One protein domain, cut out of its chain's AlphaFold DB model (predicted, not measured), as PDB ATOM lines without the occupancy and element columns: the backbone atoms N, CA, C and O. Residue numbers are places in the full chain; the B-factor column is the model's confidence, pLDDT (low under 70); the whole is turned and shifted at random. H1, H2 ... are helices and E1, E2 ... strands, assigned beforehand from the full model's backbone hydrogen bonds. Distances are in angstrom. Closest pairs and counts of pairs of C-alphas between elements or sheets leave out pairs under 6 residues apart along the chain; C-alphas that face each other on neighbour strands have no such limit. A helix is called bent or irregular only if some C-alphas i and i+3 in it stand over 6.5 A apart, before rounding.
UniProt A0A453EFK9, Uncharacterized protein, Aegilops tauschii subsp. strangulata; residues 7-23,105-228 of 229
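AT A GLANCE: This is residues 7 to 23 and 105 to 228 of the 229 residues of an uncharacterized protein of Aegilops tauschii subsp. strangulata (UniProt A0A453EFK9). A strongly twisted sheet of five strands has H1 packed over E1 near one edge, and from there H3 bridges to H4, a long helix that runs off to one side, clear of the sheet. Residues 177 to 204, a long stretch with no named element, loop out between E5 and H4. The printed part has 141 residues, with the elements in the order H1 E1 E2 H2 E3 E4 H3 E5 H4; the sheet's order is E2 E1 E3 E4 E5, all antiparallel. The class is mixed, helices and strands, with 66 residues, under half, in named elements. The whole is compact, with a radius of gyration of the C-alphas of 15.3 A and spans of 44 by 38 by 31 A.

HOW THE PARTS SIT: H1, residues 7 to 16, is on the sheet at a height of 9.9 A, over E1, residues 105 to 107; the closest C-alphas, of Leu 16 and Phe 106, are 7.3 A apart. E1 and edge strand E2, residues 112 to 114, form a hairpin, with N 105 and O 114 2.9 A apart. H2, residues 120 to 123, only grazes the sheet. E2, H2 and E3, residues 132 to 138, make a split strand-helix-strand unit, two strands running the same way with E1 between them, and its crossover is right-handed. E3 pairs with E1, N 133 to O 106 at 2.8 A, and forms a hairpin with E4, residues 141 to 146, N 143 to O 136 at 2.8 A. H3, residues 153 to 159, grazes the sheet and touches H1 at a steep tilt of 42 degrees, the same way; Arg 13 and Ile 156 have the closest C-alphas, 5.8 A. E5, residues 173 to 176, is the other edge strand, with N 144 and O 175 2.8 A apart. H4, residues 205 to 226, is not on the sheet; its residues 208 to 216 alone touch H3, opposite ways at a steep tilt of 47 degrees, C-alphas of Val 158 and Ile 212 being closest at 6.1 A. Every O i to N i+4 pair is within hydrogen-bond range in H1 and H4; H3 has 1 of 3, and 1 of 4 O i to N i+3 pairs, while H2 is too short for an i+4 pair.

IN THESE COORDINATES: H1 begins at C-alpha 7, (54.968, 164.246, 46.951), and is 14.3 A long. E3 is 19.1 A long and E4 15.2 A. H3 is irregular, but only just: C-alphas 155 and 158 are 6.7 A apart. H4 is 31.9 A long and ends at C-alpha 226, (70.707, 137.906, 37.273).

THE WHOLE: The C-alphas farthest apart, of Arg 194 and Val 228, are 47.7 A apart. Residues 24 to 104 are not printed, and C-alphas 23 and 105 are 12.2 A apart across the cut. The links H3 to E5 and E5 to H4 are long. Mean pLDDT of the printed part is 82.2; it is under 70 at residue 19 and residues 180 to 183, 191 to 200 and 226 to 228.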
ATOM      1  N   GLY A   7      56.366 163.807  46.940       86.75
ATOM      2  CA  GLY A   7      54.968 164.246  46.951       86.75
ATOM      3  C   GLY A   7      54.169 163.725  45.747       86.75
ATOM      4  O   GLY A   7      53.052 163.228  45.919       86.75
ATOM      5  N   LEU A   8      54.759 163.756  44.545       86.44
ATOM      6  CA  LEU A   8      54.142 163.216  43.329       86.44
ATOM      7  C   LEU A   8      54.040 161.696  43.397       86.44
ATOM      8  O   LEU A   8      52.986 161.142  43.099       86.44
ATOM      9  N   VAL A   9      55.087 161.024  43.877       89.38
ATOM     10  CA  VAL A   9      55.094 159.562  44.020       89.38
ATOM     11  C   VAL A   9      54.009 159.093  44.993       89.38
ATOM     12  O   VAL A   9      53.271 158.152  44.698       89.38
ATOM     13  N   ARG A  10      53.833 159.786  46.127       89.00
ATOM     14  CA  ARG A  10      52.752 159.502  47.086       89.00
ATOM     15  C   ARG A  10      51.371 159.669  46.450       89.00
ATOM     16  O   ARG A  10      50.523 158.799  46.645       89.00
ATOM     17  N   ARG A  11      51.149 160.744  45.686       88.50
ATOM     18  CA  ARG A  11      49.887 160.984  44.966       88.50
ATOM     19  C   ARG A  11      49.635 159.913  43.903       88.50
ATOM     20  O   ARG A  11      48.547 159.342  43.879       88.50
ATOM     21  N   GLY A  12      50.639 159.606  43.083       90.50
ATOM     22  CA  GLY A  12      50.579 158.566  42.057       90.50
ATOM     23  C   GLY A  12      50.236 157.210  42.660       90.50
ATOM     24  O   GLY A  12      49.310 156.553  42.200       90.50
ATOM     25  N   ARG A  13      50.885 156.845  43.770       90.75
ATOM     26  CA  ARG A  13      50.577 155.627  44.525       90.75
ATOM     27  C   ARG A  13      49.136 155.588  45.021       90.75
ATOM     28  O   ARG A  13      48.457 154.589  44.834       90.75
ATOM     29  N   GLN A  14      48.663 156.658  45.660       86.69
ATOM     30  CA  GLN A  14      47.277 156.731  46.133       86.69
ATOM     31  C   GLN A  14      46.292 156.561  44.977       86.69
ATOM     32  O   GLN A  14      45.318 155.828  45.117       86.69
ATOM     33  N   ARG A  15      46.568 157.219  43.843       88.88
ATOM     34  CA  ARG A  15      45.737 157.154  42.643       88.88
ATOM     35  C   ARG A  15      45.732 155.757  42.032       88.88
ATOM     36  O   ARG A  15      44.659 155.214  41.831       88.88
ATOM     37  N   LEU A  16      46.893 155.125  41.871       91.00
ATOM     38  CA  LEU A  16      47.021 153.757  41.355       91.00
ATOM     39  C   LEU A  16      46.086 152.758  42.063       91.00
ATOM     40  O   LEU A  16      45.526 151.883  41.414       91.00
ATOM     41  N   GLN A  17      45.884 152.908  43.376       86.19
ATOM     42  CA  GLN A  17      45.079 151.994  44.192       86.19
ATOM     43  C   GLN A  17      43.552 152.206  44.114       86.19
ATOM     44  O   GLN A  17      42.817 151.526  44.840       86.19
ATOM     45  N   PHE A  18      43.048 153.134  43.293       82.06
ATOM     46  CA  PHE A  18      41.607 153.256  43.051       82.06
ATOM     47  C   PHE A  18      41.162 152.360  41.889       82.06
ATOM     48  O   PHE A  18      41.636 152.480  40.761       82.06
ATOM     49  N   ASP A  19      40.186 151.499  42.171       63.34
ATOM     50  CA  ASP A  19      39.740 150.403  41.300       63.34
ATOM     51  C   ASP A  19      39.238 150.860  39.913       63.34
ATOM     52  O   ASP A  19      39.438 150.190  38.902       63.34
ATOM     53  N   LYS A  20      38.668 152.067  39.821       72.19
ATOM     54  CA  LYS A  20      38.072 152.582  38.577       72.19
ATOM     55  C   LYS A  20      39.078 153.018  37.509       72.19
ATOM     56  O   LYS A  20      38.694 153.259  36.369       72.19
ATOM     57  N   HIS A  21      40.369 153.122  37.833       74.88
ATOM     58  CA  HIS A  21      41.344 153.645  36.873       74.88
ATOM     59  C   HIS A  21      41.475 152.789  35.609       74.88
ATOM     60  O   HIS A  21      41.763 153.347  34.552       74.88
ATOM     61  N   PHE A  22      41.249 151.478  35.699       84.88
ATOM     62  CA  PHE A  22      41.544 150.526  34.619       84.88
ATOM     63  C   PHE A  22      40.309 149.770  34.108       84.88
ATOM     64  O   PHE A  22      40.414 148.951  33.189       84.88
ATOM     65  N   SER A  23      39.137 150.001  34.702       82.56
ATOM     66  CA  SER A  23      37.865 149.459  34.212       82.56
ATOM     67  C   SER A  23      37.301 150.277  33.048       82.56
ATOM     68  O   SER A  23      36.634 149.719  32.185       82.56
ATOM     69  N   ALA A 105      48.330 151.615  30.688       93.56
ATOM     70  CA  ALA A 105      49.428 152.234  31.404       93.56
ATOM     71  C   ALA A 105      48.932 153.167  32.506       93.56
ATOM     72  O   ALA A 105      47.799 153.656  32.486       93.56
ATOM     73  N   PHE A 106      49.810 153.431  33.469       93.94
ATOM     74  CA  PHE A 106      49.615 154.428  34.512       93.94
ATOM     75  C   PHE A 106      50.875 155.270  34.672       93.94
ATOM     76  O   PHE A 106      51.959 154.729  34.850       93.94
ATOM     77  N   CYS A 107      50.747 156.593  34.646       92.25
ATOM     78  CA  CYS A 107      51.875 157.499  34.854       92.25
ATOM     79  C   CYS A 107      51.866 157.982  36.306       92.25
ATOM     80  O   CYS A 107      50.887 158.589  36.744       92.25
ATOM     81  N   ILE A 108      52.955 157.750  37.047       91.81
ATOM     82  CA  ILE A 108      53.111 158.204  38.441       91.81
ATOM     83  C   ILE A 108      53.033 159.728  38.505       91.81
ATOM     84  O   ILE A 108      52.290 160.271  39.325       91.81
ATOM     85  N   HIS A 109      53.760 160.406  37.612       89.38
ATOM     86  CA  HIS A 109      53.847 161.863  37.572       89.38
ATOM     87  C   HIS A 109      52.469 162.503  37.345       89.38
ATOM     88  O   HIS A 109      52.015 163.323  38.143       89.38
ATOM     89  N   CYS A 110      51.754 162.073  36.304       88.31
ATOM     90  CA  CYS A 110      50.418 162.584  35.987       88.31
ATOM     91  C   CYS A 110      49.325 162.020  36.905       88.31
ATOM     92  O   CYS A 110      48.255 162.614  37.015       88.31
ATOM     93  N   SER A 111      49.578 160.890  37.572       90.44
ATOM     94  CA  SER A 111      48.602 160.148  38.377       90.44
ATOM     95  C   SER A 111      47.338 159.766  37.590       90.44
ATOM     96  O   SER A 111      46.213 159.873  38.088       90.44
ATOM     97  N   LYS A 112      47.526 159.357  36.331       90.06
ATOM     98  CA  LYS A 112      46.459 159.037  35.375       90.06
ATOM     99  C   LYS A 112      46.748 157.720  34.677       90.06
ATOM    100  O   LYS A 112      47.899 157.420  34.361       90.06
ATOM    101  N   SER A 113      45.683 156.974  34.415       92.25
ATOM    102  CA  SER A 113      45.691 155.798  33.556       92.25
ATOM    103  C   SER A 113      45.348 156.183  32.115       92.25
ATOM    104  O   SER A 113      44.538 157.080  31.872       92.25
ATOM    105  N   PHE A 114      46.001 155.549  31.149       91.44
ATOM    106  CA  PHE A 114      45.901 155.907  29.735       91.44
ATOM    107  C   PHE A 114      46.294 154.727  28.849       91.44
ATOM    108  O   PHE A 114      46.721 153.685  29.344       91.44
ATOM    109  N   ARG A 115      46.120 154.907  27.541       91.31
ATOM    110  CA  ARG A 115      46.519 153.953  26.512       91.31
ATOM    111  C   ARG A 115      47.921 154.307  26.003       91.31
ATOM    112  O   ARG A 115      48.139 155.408  25.500       91.31
ATOM    113  N   ALA A 116      48.876 153.410  26.196       89.81
ATOM    114  CA  ALA A 116      50.290 153.754  26.193       89.81
ATOM    115  C   ALA A 116      50.895 154.062  24.819       89.81
ATOM    116  O   ALA A 116      51.804 154.882  24.734       89.81
ATOM    117  N   ASP A 117      50.405 153.415  23.762       87.19
ATOM    118  CA  ASP A 117      50.796 153.701  22.376       87.19
ATOM    119  C   ASP A 117      50.287 155.085  21.930       87.19
ATOM    120  O   ASP A 117      51.015 155.844  21.297       87.19
ATOM    121  N   VAL A 118      49.076 155.461  22.343       84.69
ATOM    122  CA  VAL A 118      48.469 156.762  22.025       84.69
ATOM    123  C   VAL A 118      49.109 157.913  22.801       84.69
ATOM    124  O   VAL A 118      49.237 159.015  22.270       84.69
ATOM    125  N   CYS A 119      49.505 157.689  24.055       84.88
ATOM    126  CA  CYS A 119      50.102 158.726  24.899       84.88
ATOM    127  C   CYS A 119      51.552 158.383  25.279       84.88
ATOM    128  O   CYS A 119      51.951 158.500  26.438       84.88
ATOM    129  N   ALA A 120      52.360 157.973  24.297       84.56
ATOM    130  CA  ALA A 120      53.757 157.579  24.509       84.56
ATOM    131  C   ALA A 120      54.626 158.687  25.141       84.56
ATOM    132  O   ALA A 120      55.584 158.392  25.854       84.56
ATOM    133  N   HIS A 121      54.247 159.959  24.966       82.88
ATOM    134  CA  HIS A 121      54.936 161.117  25.550       82.88
ATOM    135  C   HIS A 121      55.022 161.092  27.086       82.88
ATOM    136  O   HIS A 121      55.879 161.752  27.660       82.88
ATOM    137  N   HIS A 122      54.178 160.313  27.774       83.88
ATOM    138  CA  HIS A 122      54.282 160.139  29.227       83.88
ATOM    139  C   HIS A 122      55.563 159.412  29.674       83.88
ATOM    140  O   HIS A 122      55.853 159.399  30.869       83.88
ATOM    141  N   GLY A 123      56.315 158.792  28.758       81.81
ATOM    142  CA  GLY A 123      57.618 158.197  29.067       81.81
ATOM    143  C   GLY A 123      58.735 159.222  29.293       81.81
ATOM    144  O   GLY A 123      59.706 158.910  29.975       81.81
ATOM    145  N   ASP A 124      58.583 160.449  28.786       81.00
ATOM    146  CA  ASP A 124      59.662 161.443  28.703       81.00
ATOM    147  C   ASP A 124      59.415 162.662  29.611       81.00
ATOM    148  O   ASP A 124      59.455 163.825  29.209       81.00
ATOM    149  N   HIS A 125      59.090 162.412  30.881       80.25
ATOM    150  CA  HIS A 125      58.979 163.492  31.858       80.25
ATOM    151  C   HIS A 125      60.368 163.934  32.335       80.25
ATOM    152  O   HIS A 125      61.077 163.170  32.989       80.25
ATOM    153  N   ALA A 126      60.705 165.213  32.130       75.25
ATOM    154  CA  ALA A 126      61.993 165.790  32.535       75.25
ATOM    155  C   ALA A 126      62.345 165.569  34.021       75.25
ATOM    156  O   ALA A 126      63.503 165.347  34.348       75.25
ATOM    157  N   ARG A 127      61.346 165.599  34.919       72.06
ATOM    158  CA  ARG A 127      61.535 165.431  36.375       72.06
ATOM    159  C   ARG A 127      61.431 163.987  36.870       72.06
ATOM    160  O   ARG A 127      61.792 163.717  38.009       72.06
ATOM    161  N   LEU A 128      60.848 163.089  36.078       78.69
ATOM    162  CA  LEU A 128      60.549 161.709  36.467       78.69
ATOM    163  C   LEU A 128      60.547 160.819  35.218       78.69
ATOM    164  O   LEU A 128      59.488 160.419  34.736       78.69
ATOM    165  N   ARG A 129      61.732 160.513  34.686       81.69
ATOM    166  CA  ARG A 129      61.862 159.553  33.580       81.69
ATOM    167  C   ARG A 129      61.381 158.168  34.011       81.69
ATOM    168  O   ARG A 129      61.369 157.849  35.202       81.69
ATOM    169  N   ASP A 130      60.919 157.372  33.051       85.25
ATOM    170  CA  ASP A 130      60.494 155.980  33.268       85.25
ATOM    171  C   ASP A 130      59.428 155.810  34.367       85.25
ATOM    172  O   ASP A 130      59.346 154.798  35.060       85.25
ATOM    173  N   CYS A 131      58.571 156.819  34.547       89.31
ATOM    174  CA  CYS A 131      57.532 156.823  35.576       89.31
ATOM    175  C   CYS A 131      56.206 156.193  35.115       89.31
ATOM    176  O   CYS A 131      55.150 156.466  35.696       89.31
ATOM    177  N   VAL A 132      56.235 155.410  34.034       93.19
ATOM    178  CA  VAL A 132      55.060 154.767  33.439       93.19
ATOM    179  C   VAL A 132      55.050 153.289  33.796       93.19
ATOM    180  O   VAL A 132      55.896 152.519  33.354       93.19
ATOM    181  N   LEU A 133      54.040 152.880  34.554       93.94
ATOM    182  CA  LEU A 133      53.778 151.488  34.877       93.94
ATOM    183  C   LEU A 133      52.988 150.869  33.732       93.94
ATOM    184  O   LEU A 133      51.945 151.401  33.337       93.94
ATOM    185  N   ARG A 134      53.444 149.719  33.236       93.94
ATOM    186  CA  ARG A 134      52.686 148.913  32.276       93.94
ATOM    187  C   ARG A 134      51.675 148.055  33.018       93.94
ATOM    188  O   ARG A 134      52.020 147.372  33.982       93.94
ATOM    189  N   ILE A 135      50.430 148.107  32.567       93.38
ATOM    190  CA  ILE A 135      49.293 147.479  33.226       93.38
ATOM    191  C   ILE A 135      48.803 146.310  32.387       93.38
ATOM    192  O   ILE A 135      48.596 146.427  31.181       93.38
ATOM    193  N   GLN A 136      48.573 145.183  33.045       91.56
ATOM    194  CA  GLN A 136      48.033 143.982  32.432       91.56
ATOM    195  C   GLN A 136      46.889 143.434  33.282       91.56
ATOM    196  O   GLN A 136      47.000 143.339  34.504       91.56
ATOM    197  N   LYS A 137      45.787 143.042  32.637       88.50
ATOM    198  CA  LYS A 137      44.690 142.334  33.308       88.50
ATOM    199  C   LYS A 137      44.964 140.830  33.329       88.50
ATOM    200  O   LYS A 137      45.319 140.245  32.306       88.50
ATOM    201  N   ARG A 138      44.778 140.200  34.489       86.06
ATOM    202  CA  ARG A 138      44.797 138.741  34.680       86.06
ATOM    203  C   ARG A 138      43.513 138.337  35.398       86.06
ATOM    204  O   ARG A 138      43.370 138.535  36.605       86.06
ATOM    205  N   GLY A 139      42.549 137.826  34.632       84.12
ATOM    206  CA  GLY A 139      41.176 137.676  35.109       84.12
ATOM    207  C   GLY A 139      40.617 139.028  35.562       84.12
ATOM    208  O   GLY A 139      40.706 140.016  34.835       84.12
ATOM    209  N   TRP A 140      40.102 139.090  36.789       80.12
ATOM    210  CA  TRP A 140      39.589 140.324  37.395       80.12
ATOM    211  C   TRP A 140      40.677 141.224  38.002       80.12
ATOM    212  O   TRP A 140      40.379 142.333  38.436       80.12
ATOM    213  N   ARG A 141      41.936 140.768  38.073       85.94
ATOM    214  CA  ARG A 141      43.015 141.517  38.729       85.94
ATOM    215  C   ARG A 141      43.735 142.430  37.746       85.94
ATOM    216  O   ARG A 141      44.184 141.994  36.688       85.94
ATOM    217  N   THR A 142      43.909 143.682  38.153       91.31
ATOM    218  CA  THR A 142      44.828 144.625  37.516       91.31
ATOM    219  C   THR A 142      46.226 144.405  38.081       91.31
ATOM    220  O   THR A 142      46.421 144.500  39.293       91.31
ATOM    221  N   CYS A 143      47.195 144.135  37.214       92.75
ATOM    222  CA  CYS A 143      48.584 143.897  37.585       92.75
ATOM    223  C   CYS A 143      49.512 144.921  36.935       92.75
ATOM    224  O   CYS A 143      49.283 145.355  35.808       92.75
ATOM    225  N   VAL A 144      50.582 145.265  37.643       94.06
ATOM    226  CA  VAL A 144      51.721 146.017  37.125       94.06
ATOM    227  C   VAL A 144      52.772 145.019  36.665       94.06
ATOM    228  O   VAL A 144      53.135 144.113  37.417       94.06
ATOM    229  N   ARG A 145      53.262 145.196  35.441       93.62
ATOM    230  CA  ARG A 145      54.461 144.514  34.956       93.62
ATOM    231  C   ARG A 145      55.693 145.196  35.547       93.62
ATOM    232  O   ARG A 145      55.811 146.413  35.439       93.62
ATOM    233  N   CYS A 146      56.555 144.406  36.176       91.62
ATOM    234  CA  CYS A 146      57.693 144.873  36.963       91.62
ATOM    235  C   CYS A 146      58.926 144.018  36.656       91.62
ATOM    236  O   CYS A 146      58.883 142.808  36.878       91.62
ATOM    237  N   ALA A 147      60.000 144.624  36.161       86.25
ATOM    238  CA  ALA A 147      61.295 143.972  35.974       86.25
ATOM    239  C   ALA A 147      62.070 143.845  37.301       86.25
ATOM    240  O   ALA A 147      62.774 142.863  37.531       86.25
ATOM    241  N   GLY A 148      61.858 144.779  38.232       82.44
ATOM    242  CA  GLY A 148      62.427 144.790  39.583       82.44
ATOM    243  C   GLY A 148      63.593 145.764  39.767       82.44
ATOM    244  O   GLY A 148      63.959 146.076  40.909       82.44
ATOM    245  N   ASP A 149      64.154 146.272  38.677       83.56
ATOM    246  CA  ASP A 149      65.213 147.278  38.647       83.56
ATOM    247  C   ASP A 149      64.673 148.710  38.506       83.56
ATOM    248  O   ASP A 149      65.428 149.665  38.703       83.56
ATOM    249  N   GLU A 150      63.372 148.887  38.254       88.38
ATOM    250  CA  GLU A 150      62.805 150.214  38.058       88.38
ATOM    251  C   GLU A 150      62.890 151.061  39.337       88.38
ATOM    252  O   GLU A 150      62.569 150.618  40.447       88.38
ATOM    253  N   TRP A 151      63.254 152.338  39.187       88.62
ATOM    254  CA  TRP A 151      63.454 153.259  40.317       88.62
ATOM    255  C   TRP A 151      62.214 153.402  41.205       88.62
ATOM    256  O   TRP A 151      62.316 153.709  42.392       88.62
ATOM    257  N   TRP A 152      61.019 153.206  40.640       90.19
ATOM    258  CA  TRP A 152      59.762 153.376  41.355       90.19
ATOM    259  C   TRP A 152      59.429 152.187  42.259       90.19
ATOM    260  O   TRP A 152      58.565 152.330  43.131       90.19
ATOM    261  N   VAL A 153      60.097 151.035  42.104       88.81
ATOM    262  CA  VAL A 153      59.804 149.800  42.852       88.81
ATOM    263  C   VAL A 153      59.805 150.017  44.371       88.81
ATOM    264  O   VAL A 153      58.799 149.673  45.000       88.81
ATOM    265  N   PRO A 154      60.815 150.660  44.998       85.56
ATOM    266  CA  PRO A 154      60.829 150.881  46.447       85.56
ATOM    267  C   PRO A 154      59.685 151.775  46.949       85.56
ATOM    268  O   PRO A 154      59.318 151.731  48.122       85.56
ATOM    269  N   HIS A 155      59.104 152.602  46.078       87.44
ATOM    270  CA  HIS A 155      58.131 153.621  46.473       87.44
ATOM    271  C   HIS A 155      56.684 153.229  46.165       87.44
ATOM    272  O   HIS A 155      55.772 153.515  46.956       87.44
ATOM    273  N   ILE A 156      56.474 152.582  45.020       90.62
ATOM    274  CA  ILE A 156      55.178 152.112  44.534       90.62
ATOM    275  C   ILE A 156      54.914 150.668  44.956       90.62
ATOM    276  O   ILE A 156      53.753 150.330  45.164       90.62
ATOM    277  N   GLY A 157      55.943 149.841  45.165       89.19
ATOM    278  CA  GLY A 157      55.798 148.419  45.494       89.19
ATOM    279  C   GLY A 157      54.895 148.143  46.697       89.19
ATOM    280  O   GLY A 157      54.163 147.163  46.704       89.19
ATOM    281  N   VAL A 158      54.834 149.050  47.677       86.25
ATOM    282  CA  VAL A 158      53.920 148.949  48.835       86.25
ATOM    283  C   VAL A 158      52.426 148.994  48.462       86.25
ATOM    284  O   VAL A 158      51.571 148.613  49.255       86.25
ATOM    285  N   ALA A 159      52.093 149.468  47.261       89.62
ATOM    286  CA  ALA A 159      50.752 149.413  46.682       89.62
ATOM    287  C   ALA A 159      50.527 148.175  45.802       89.62
ATOM    288  O   ALA A 159      49.467 148.062  45.185       89.62
ATOM    289  N   LEU A 160      51.495 147.263  45.736       91.19
ATOM    290  CA  LEU A 160      51.457 146.045  44.942       91.19
ATOM    291  C   LEU A 160      51.517 144.818  45.864       91.19
ATOM    292  O   LEU A 160      52.151 144.845  46.921       91.19
ATOM    293  N   GLY A 161      50.798 143.764  45.488       89.31
ATOM    294  CA  GLY A 161      50.775 142.491  46.198       89.31
ATOM    295  C   GLY A 161      51.866 141.538  45.725       89.31
ATOM    296  O   GLY A 161      52.736 141.904  44.935       89.31
ATOM    297  N   ASP A 162      51.790 140.301  46.202       87.62
ATOM    298  CA  ASP A 162      52.700 139.237  45.784       87.62
ATOM    299  C   ASP A 162      52.471 138.851  44.311       87.62
ATOM    300  O   ASP A 162      51.330 138.918  43.831       87.62
ATOM    301  N   PRO A 163      53.540 138.482  43.577       89.06
ATOM    302  CA  PRO A 163      53.458 138.186  42.153       89.06
ATOM    303  C   PRO A 163      52.475 137.050  41.879       89.06
ATOM    304  O   PRO A 163      52.501 136.009  42.529       89.06
ATOM    305  N   VAL A 164      51.602 137.259  40.895       88.81
ATOM    306  CA  VAL A 164      50.660 136.229  40.418       88.81
ATOM    307  C   VAL A 164      51.180 135.494  39.188       88.81
ATOM    308  O   VAL A 164      50.593 134.503  38.767       88.81
ATOM    309  N   LEU A 165      52.248 136.012  38.584       86.06
ATOM    310  CA  LEU A 165      52.964 135.406  37.475       86.06
ATOM    311  C   LEU A 165      54.387 135.958  37.455       86.06
ATOM    312  O   LEU A 165      54.592 137.148  37.702       86.06
ATOM    313  N   VAL A 166      55.321 135.090  37.104       83.12
ATOM    314  CA  VAL A 166      56.677 135.424  36.671       83.12
ATOM    315  C   VAL A 166      56.779 134.918  35.235       83.12
ATOM    316  O   VAL A 166      56.244 133.845  34.942       83.12
ATOM    317  N   ASP A 167      57.330 135.707  34.317       82.62
ATOM    318  CA  ASP A 167      57.528 135.216  32.952       82.62
ATOM    319  C   ASP A 167      58.540 134.062  32.919       82.62
ATOM    320  O   ASP A 167      59.322 133.855  33.845       82.62
ATOM    321  N   GLU A 168      58.508 133.273  31.846       71.25
ATOM    322  CA  GLU A 168      59.318 132.049  31.727       71.25
ATOM    323  C   GLU A 168      60.824 132.327  31.781       71.25
ATOM    324  O   GLU A 168      61.602 131.466  32.177       71.25
ATOM    325  N   GLN A 169      61.235 133.538  31.398       71.75
ATOM    326  CA  GLN A 169      62.627 133.978  31.445       71.75
ATOM    327  C   GLN A 169      62.991 134.685  32.761       71.75
ATOM    328  O   GLN A 169      64.115 135.159  32.895       71.75
ATOM    329  N   GLY A 170      62.056 134.822  33.706       71.75
ATOM    330  CA  GLY A 170      62.252 135.529  34.976       71.75
ATOM    331  C   GLY A 170      62.323 137.060  34.877       71.75
ATOM    332  O   GLY A 170      62.302 137.727  35.916       71.75
ATOM    333  N   ARG A 171      62.385 137.619  33.658       78.19
ATOM    334  CA  ARG A 171      62.581 139.044  33.322       78.19
ATOM    335  C   ARG A 171      61.535 139.973  33.896       78.19
ATOM    336  O   ARG A 171      61.830 141.151  34.069       78.19
ATOM    337  N   TYR A 172      60.318 139.504  34.151       85.44
ATOM    338  CA  TYR A 172      59.335 140.331  34.835       85.44
ATOM    339  C   TYR A 172      58.320 139.546  35.656       85.44
ATOM    340  O   TYR A 172      57.924 138.423  35.353       85.44
ATOM    341  N   GLU A 173      57.803 140.234  36.666       90.75
ATOM    342  CA  GLU A 173      56.686 139.813  37.494       90.75
ATOM    343  C   GLU A 173      55.414 140.581  37.125       90.75
ATOM    344  O   GLU A 173      55.450 141.758  36.749       90.75
ATOM    345  N   LEU A 174      54.264 139.930  37.291       92.50
ATOM    346  CA  LEU A 174      52.961 140.587  37.333       92.50
ATOM    347  C   LEU A 174      52.514 140.731  38.782       92.50
ATOM    348  O   LEU A 174      52.071 139.773  39.417       92.50
ATOM    349  N   LEU A 175      52.600 141.957  39.288       92.88
ATOM    350  CA  LEU A 175      52.269 142.296  40.664       92.88
ATOM    351  C   LEU A 175      50.855 142.895  40.725       92.88
ATOM    352  O   LEU A 175      50.608 143.931  40.102       92.88
ATOM    353  N   PRO A 176      49.892 142.285  41.436       92.31
ATOM    354  CA  PRO A 176      48.529 142.799  41.516       92.31
ATOM    355  C   PRO A 176      48.490 144.136  42.263       92.31
ATOM    356  O   PRO A 176      49.099 144.284  43.321       92.31
ATOM    357  N   VAL A 177      47.737 145.103  41.746       91.56
ATOM    358  CA  VAL A 177      47.512 146.383  42.423       91.56
ATOM    359  C   VAL A 177      46.624 146.160  43.647       91.56
ATOM    360  O   VAL A 177      45.515 145.635  43.545       91.56
ATOM    361  N   LEU A 178      47.095 146.583  44.820       88.06
ATOM    362  CA  LEU A 178      46.339 146.517  46.068       88.06
ATOM    363  C   LEU A 178      45.329 147.662  46.113       88.06
ATOM    364  O   LEU A 178      45.674 148.799  46.445       88.06
ATOM    365  N   THR A 179      44.075 147.365  45.779       78.25
ATOM    366  CA  THR A 179      42.980 148.341  45.804       78.25
ATOM    367  C   THR A 179      42.622 148.759  47.231       78.25
ATOM    368  O   THR A 179      42.573 147.917  48.130       78.25
ATOM    369  N   ARG A 180      42.268 150.032  47.434       69.88
ATOM    370  CA  ARG A 180      41.762 150.572  48.714       69.88
ATOM    371  C   ARG A 180      40.291 150.214  48.954       69.88
ATOM    372  O   ARG A 180      39.443 151.090  49.077       69.88
ATOM    373  N   VAL A 181      39.979 148.924  48.975       63.62
ATOM    374  CA  VAL A 181      38.647 148.404  49.319       63.62
ATOM    375  C   VAL A 181      38.715 147.821  50.728       63.62
ATOM    376  O   VAL A 181      39.771 147.319  51.115       63.62
ATOM    377  N   ARG A 182      37.612 147.860  51.493       60.22
ATOM    378  CA  ARG A 182      37.506 147.161  52.786       60.22
ATOM    379  C   ARG A 182      37.811 145.676  52.581       60.22
ATOM    380  O   ARG A 182      36.969 144.914  52.115       60.22
ATOM    381  N   ARG A 183      39.039 145.285  52.892       66.88
ATOM    382  CA  ARG A 183      39.540 143.915  52.839       66.88
ATOM    383  C   ARG A 183      40.363 143.650  54.097       66.88
ATOM    384  O   ARG A 183      40.798 144.608  54.745       66.88
ATOM    385  N   PRO A 184      40.565 142.378  54.470       76.44
ATOM    386  CA  PRO A 184      41.521 142.045  55.510       76.44
ATOM    387  C   PRO A 184      42.906 142.606  55.179       76.44
ATOM    388  O   PRO A 184      43.234 142.818  54.009       76.44
ATOM    389  N   CYS A 185      43.707 142.859  56.213       81.00
ATOM    390  CA  CYS A 185      45.086 143.305  56.047       81.00
ATOM    391  C   CYS A 185      45.828 142.378  55.077       81.00
ATOM    392  O   CYS A 185      45.842 141.167  55.286       81.00
ATOM    393  N   VAL A 186      46.476 142.941  54.055       81.56
ATOM    394  CA  VAL A 186      47.223 142.149  53.059       81.56
ATOM    395  C   VAL A 186      48.387 141.386  53.700       81.56
ATOM    396  O   VAL A 186      48.761 140.321  53.224       81.56
ATOM    397  N   GLU A 187      48.936 141.907  54.800       85.38
ATOM    398  CA  GLU A 187      50.039 141.265  55.518       85.38
ATOM    399  C   GLU A 187      49.564 140.154  56.463       85.38
ATOM    400  O   GLU A 187      50.062 139.039  56.395       85.38
ATOM    401  N   CYS A 188      48.638 140.449  57.382       84.38
ATOM    402  CA  CYS A 188      48.286 139.518  58.461       84.38
ATOM    403  C   CYS A 188      46.931 138.825  58.289       84.38
ATOM    404  O   CYS A 188      46.559 138.018  59.134       84.38
ATOM    405  N   GLY A 189      46.156 139.169  57.258       80.25
ATOM    406  CA  GLY A 189      44.833 138.589  57.012       80.25
ATOM    407  C   GLY A 189      43.755 138.977  58.031       80.25
ATOM    408  O   GLY A 189      42.619 138.532  57.908       80.25
ATOM    409  N   VAL A 190      44.067 139.817  59.025       79.00
ATOM    410  CA  VAL A 190      43.107 140.253  60.050       79.00
ATOM    411  C   VAL A 190      42.262 141.415  59.515       79.00
ATOM    412  O   VAL A 190      42.795 142.389  58.970       79.00
ATOM    413  N   GLY A 191      40.936 141.315  59.656       64.94
ATOM    414  CA  GLY A 191      39.992 142.395  59.352       64.94
ATOM    415  C   GLY A 191      40.237 143.599  60.260       64.94
ATOM    416  O   GLY A 191      40.502 143.428  61.444       64.94
ATOM    417  N   ALA A 192      40.208 144.815  59.711       58.09
ATOM    418  CA  ALA A 192      40.566 146.040  60.428       58.09
ATOM    419  C   ALA A 192      39.820 146.174  61.773       58.09
ATOM    420  O   ALA A 192      38.662 146.583  61.819       58.09
ATOM    421  N   HIS A 193      40.484 145.848  62.884       49.44
ATOM    422  CA  HIS A 193      39.946 146.122  64.207       49.44
ATOM    423  C   HIS A 193      40.096 147.620  64.511       49.44
ATOM    424  O   HIS A 193      41.194 148.174  64.498       49.44
ATOM    425  N   ARG A 194      38.959 148.253  64.815       47.91
ATOM    426  CA  ARG A 194      38.788 149.479  65.620       47.91
ATOM    427  C   ARG A 194      39.370 150.812  65.146       47.91
ATOM    428  O   ARG A 194      39.101 151.806  65.811       47.91
ATOM    429  N   ILE A 195      40.067 150.903  64.018       47.78
ATOM    430  CA  ILE A 195      40.418 152.213  63.447       47.78
ATOM    431  C   ILE A 195      39.764 152.335  62.071       47.78
ATOM    432  O   ILE A 195      40.036 151.485  61.219       47.78
ATOM    433  N   PRO A 196      38.947 153.372  61.807       45.56
ATOM    434  CA  PRO A 196      38.436 153.667  60.474       45.56
ATOM    435  C   PRO A 196      39.586 154.193  59.597       45.56
ATOM    436  O   PRO A 196      39.639 155.350  59.199       45.56
ATOM    437  N   ARG A 197      40.570 153.338  59.302       52.41
ATOM    438  CA  ARG A 197      41.556 153.558  58.242       52.41
ATOM    439  C   ARG A 197      40.967 152.997  56.961       52.41
ATOM    440  O   ARG A 197      41.460 152.019  56.414       52.41
ATOM    441  N   GLU A 198      39.893 153.623  56.498       51.81
ATOM    442  CA  GLU A 198      39.047 153.156  55.391       51.81
ATOM    443  C   GLU A 198      39.774 153.048  54.034       51.81
ATOM    444  O   GLU A 198      39.184 152.630  53.044       51.81
ATOM    445  N   PHE A 199      41.073 153.369  53.975       56.06
ATOM    446  CA  PHE A 199      41.813 153.571  52.733       56.06
ATOM    447  C   PHE A 199      43.251 153.028  52.739       56.06
ATOM    448  O   PHE A 199      44.066 153.482  51.931       56.06
ATOM    449  N   PHE A 200      43.601 152.083  53.621       66.38
ATOM    450  CA  PHE A 200      44.945 151.484  53.645       66.38
ATOM    451  C   PHE A 200      44.909 149.949  53.556       66.38
ATOM    452  O   PHE A 200      44.142 149.326  54.284       66.38
ATOM    453  N   PRO A 201      45.762 149.322  52.721       74.38
ATOM    454  CA  PRO A 201      45.822 147.859  52.588       74.38
ATOM    455  C   PRO A 201      46.428 147.136  53.810       74.38
ATOM    456  O   PRO A 201      46.412 145.906  53.864       74.38
ATOM    457  N   PHE A 202      46.949 147.875  54.796       80.06
ATOM    458  CA  PHE A 202      47.609 147.335  55.989       80.06
ATOM    459  C   PHE A 202      46.951 147.856  57.270       80.06
ATOM    460  O   PHE A 202      46.602 149.035  57.362       80.06
ATOM    461  N   CYS A 203      46.825 146.997  58.286       80.19
ATOM    462  CA  CYS A 203      46.180 147.343  59.559       80.19
ATOM    463  C   CYS A 203      47.087 148.111  60.536       80.19
ATOM    464  O   CYS A 203      46.591 148.754  61.457       80.19
ATOM    465  N   SER A 204      48.409 148.054  60.358       80.00
ATOM    466  CA  SER A 204      49.383 148.694  61.246       80.00
ATOM    467  C   SER A 204      50.672 149.044  60.513       80.00
ATOM    468  O   SER A 204      50.993 148.458  59.479       80.00
ATOM    469  N   GLU A 205      51.453 149.953  61.094       82.50
ATOM    470  CA  GLU A 205      52.793 150.294  60.605       82.50
ATOM    471  C   GLU A 205      53.734 149.081  60.604       82.50
ATOM    472  O   GLU A 205      54.592 148.941  59.738       82.50
ATOM    473  N   THR A 206      53.560 148.166  61.559       88.44
ATOM    474  CA  THR A 206      54.305 146.903  61.603       88.44
ATOM    475  C   THR A 206      53.990 146.035  60.390       88.44
ATOM    476  O   THR A 206      54.906 145.486  59.782       88.44
ATOM    477  N   CYS A 207      52.715 145.947  59.997       87.19
ATOM    478  CA  CYS A 207      52.324 145.224  58.789       87.19
ATOM    479  C   CYS A 207      52.877 145.886  57.522       87.19
ATOM    480  O   CYS A 207      53.432 145.197  56.676       87.19
ATOM    481  N   THR A 208      52.815 147.218  57.427       84.44
ATOM    482  CA  THR A 208      53.427 147.965  56.317       84.44
ATOM    483  C   THR A 208      54.929 147.685  56.208       84.44
ATOM    484  O   THR A 208      55.426 147.402  55.121       84.44
ATOM    485  N   ARG A 209      55.665 147.725  57.329       87.38
ATOM    486  CA  ARG A 209      57.115 147.472  57.353       87.38
ATOM    487  C   ARG A 209      57.473 146.038  56.972       87.38
ATOM    488  O   ARG A 209      58.439 145.848  56.239       87.38
ATOM    489  N   LYS A 210      56.699 145.043  57.424       89.25
ATOM    490  CA  LYS A 210      56.879 143.646  56.996       89.25
ATOM    491  C   LYS A 210      56.680 143.494  55.489       89.25
ATOM    492  O   LYS A 210      57.531 142.904  54.831       89.25
ATOM    493  N   HIS A 211      55.629 144.098  54.937       88.06
ATOM    494  CA  HIS A 211      55.370 144.067  53.497       88.06
ATOM    495  C   HIS A 211      56.507 144.699  52.688       88.06
ATOM    496  O   HIS A 211      56.985 144.113  51.720       88.06
ATOM    497  N   ILE A 212      56.993 145.872  53.113       86.75
ATOM    498  CA  ILE A 212      58.136 146.549  52.479       86.75
ATOM    499  C   ILE A 212      59.384 145.664  52.508       86.75
ATOM    500  O   ILE A 212      60.047 145.534  51.481       86.75
ATOM    501  N   ARG A 213      59.676 145.023  53.646       88.62
ATOM    502  CA  ARG A 213      60.816 144.110  53.763       88.62
ATOM    503  C   ARG A 213      60.705 142.944  52.780       88.62
ATOM    504  O   ARG A 213      61.655 142.688  52.055       88.62
ATOM    505  N   ARG A 214      59.529 142.316  52.666       87.25
ATOM    506  CA  ARG A 214      59.299 141.226  51.700       87.25
ATOM    507  C   ARG A 214      59.516 141.671  50.252       87.25
ATOM    508  O   ARG A 214      60.063 140.920  49.451       87.25
ATOM    509  N   ILE A 215      59.117 142.895  49.898       85.06
ATOM    510  CA  ILE A 215      59.398 143.463  48.568       85.06
ATOM    511  C   ILE A 215      60.909 143.607  48.340       85.06
ATOM    512  O   ILE A 215      61.389 143.284  47.254       85.06
ATOM    513  N   GLN A 216      61.646 144.091  49.344       84.88
ATOM    514  CA  GLN A 216      63.100 144.260  49.272       84.88
ATOM    515  C   GLN A 216      63.812 142.913  49.131       84.88
ATOM    516  O   GLN A 216      64.570 142.744  48.182       84.88
ATOM    517  N   GLU A 217      63.479 141.935  49.973       87.88
ATOM    518  CA  GLU A 217      64.036 140.575  49.928       87.88
ATOM    519  C   GLU A 217      63.818 139.924  48.550       87.88
ATOM    520  O   GLU A 217      64.749 139.384  47.954       87.88
ATOM    521  N   ARG A 218      62.611 140.042  47.972       83.50
ATOM    522  CA  ARG A 218      62.336 139.543  46.611       83.50
ATOM    523  C   ARG A 218      63.133 140.270  45.534       83.50
ATOM    524  O   ARG A 218      63.524 139.672  44.535       83.50
ATOM    525  N   ARG A 219      63.331 141.579  45.681       80.19
ATOM    526  CA  ARG A 219      64.147 142.358  44.744       80.19
ATOM    527  C   ARG A 219      65.606 141.915  44.803       80.19
ATOM    528  O   ARG A 219      66.192 141.679  43.755       80.19
ATOM    529  N   GLU A 220      66.160 141.774  45.999       83.56
ATOM    530  CA  GLU A 220      67.535 141.317  46.216       83.56
ATOM    531  C   GLU A 220      67.751 139.908  45.660       83.56
ATOM    532  O   GLU A 220      68.691 139.699  44.897       83.56
ATOM    533  N   ALA A 221      66.833 138.975  45.936       81.25
ATOM    534  CA  ALA A 221      66.890 137.618  45.395       81.25
ATOM    535  C   ALA A 221      66.908 137.591  43.855       81.25
ATOM    536  O   ALA A 221      67.653 136.817  43.258       81.25
ATOM    537  N   ARG A 222      66.128 138.462  43.197       76.94
ATOM    538  CA  ARG A 222      66.122 138.572  41.728       76.94
ATOM    539  C   ARG A 222      67.413 139.161  41.181       76.94
ATOM    540  O   ARG A 222      67.972 138.606  40.245       76.94
ATOM    541  N   LEU A 223      67.895 140.262  41.759       76.06
ATOM    542  CA  LEU A 223      69.158 140.873  41.334       76.06
ATOM    543  C   LEU A 223      70.323 139.882  41.468       76.06
ATOM    544  O   LEU A 223      71.151 139.798  40.565       76.06
ATOM    545  N   ALA A 224      70.337 139.085  42.541       79.38
ATOM    546  CA  ALA A 224      71.318 138.023  42.728       79.38
ATOM    547  C   ALA A 224      71.214 136.928  41.649       79.38
ATOM    548  O   ALA A 224      72.237 136.482  41.138       79.38
ATOM    549  N   ALA A 225      70.000 136.532  41.249       73.06
ATOM    550  CA  ALA A 225      69.800 135.540  40.190       73.06
ATOM    551  C   ALA A 225      70.314 136.023  38.819       73.06
ATOM    552  O   ALA A 225      70.887 135.231  38.075       73.06
ATOM    553  N   TYR A 226      70.174 137.317  38.508       67.50
ATOM    554  CA  TYR A 226      70.707 137.906  37.273       67.50
ATOM    555  C   TYR A 226      72.224 138.063  37.260       67.50
ATOM    556  O   TYR A 226      72.823 137.993  36.197       67.50
ATOM    557  N   SER A 227      72.858 138.266  38.416       60.66
ATOM    558  CA  SER A 227      74.322 138.371  38.501       60.66
ATOM    559  C   SER A 227      75.065 137.036  38.361       60.66
ATOM    560  O   SER A 227      76.292 137.024  38.373       60.66
ATOM    561  N   VAL A 228      74.335 135.919  38.279       56.88
ATOM    562  CA  VAL A 228      74.881 134.551  38.197       56.88
ATOM    563  C   VAL A 228      74.712 133.949  36.785       56.88
ATOM    564  O   VAL A 228      75.163 132.832  36.540       56.88
TER     565      VAL A 228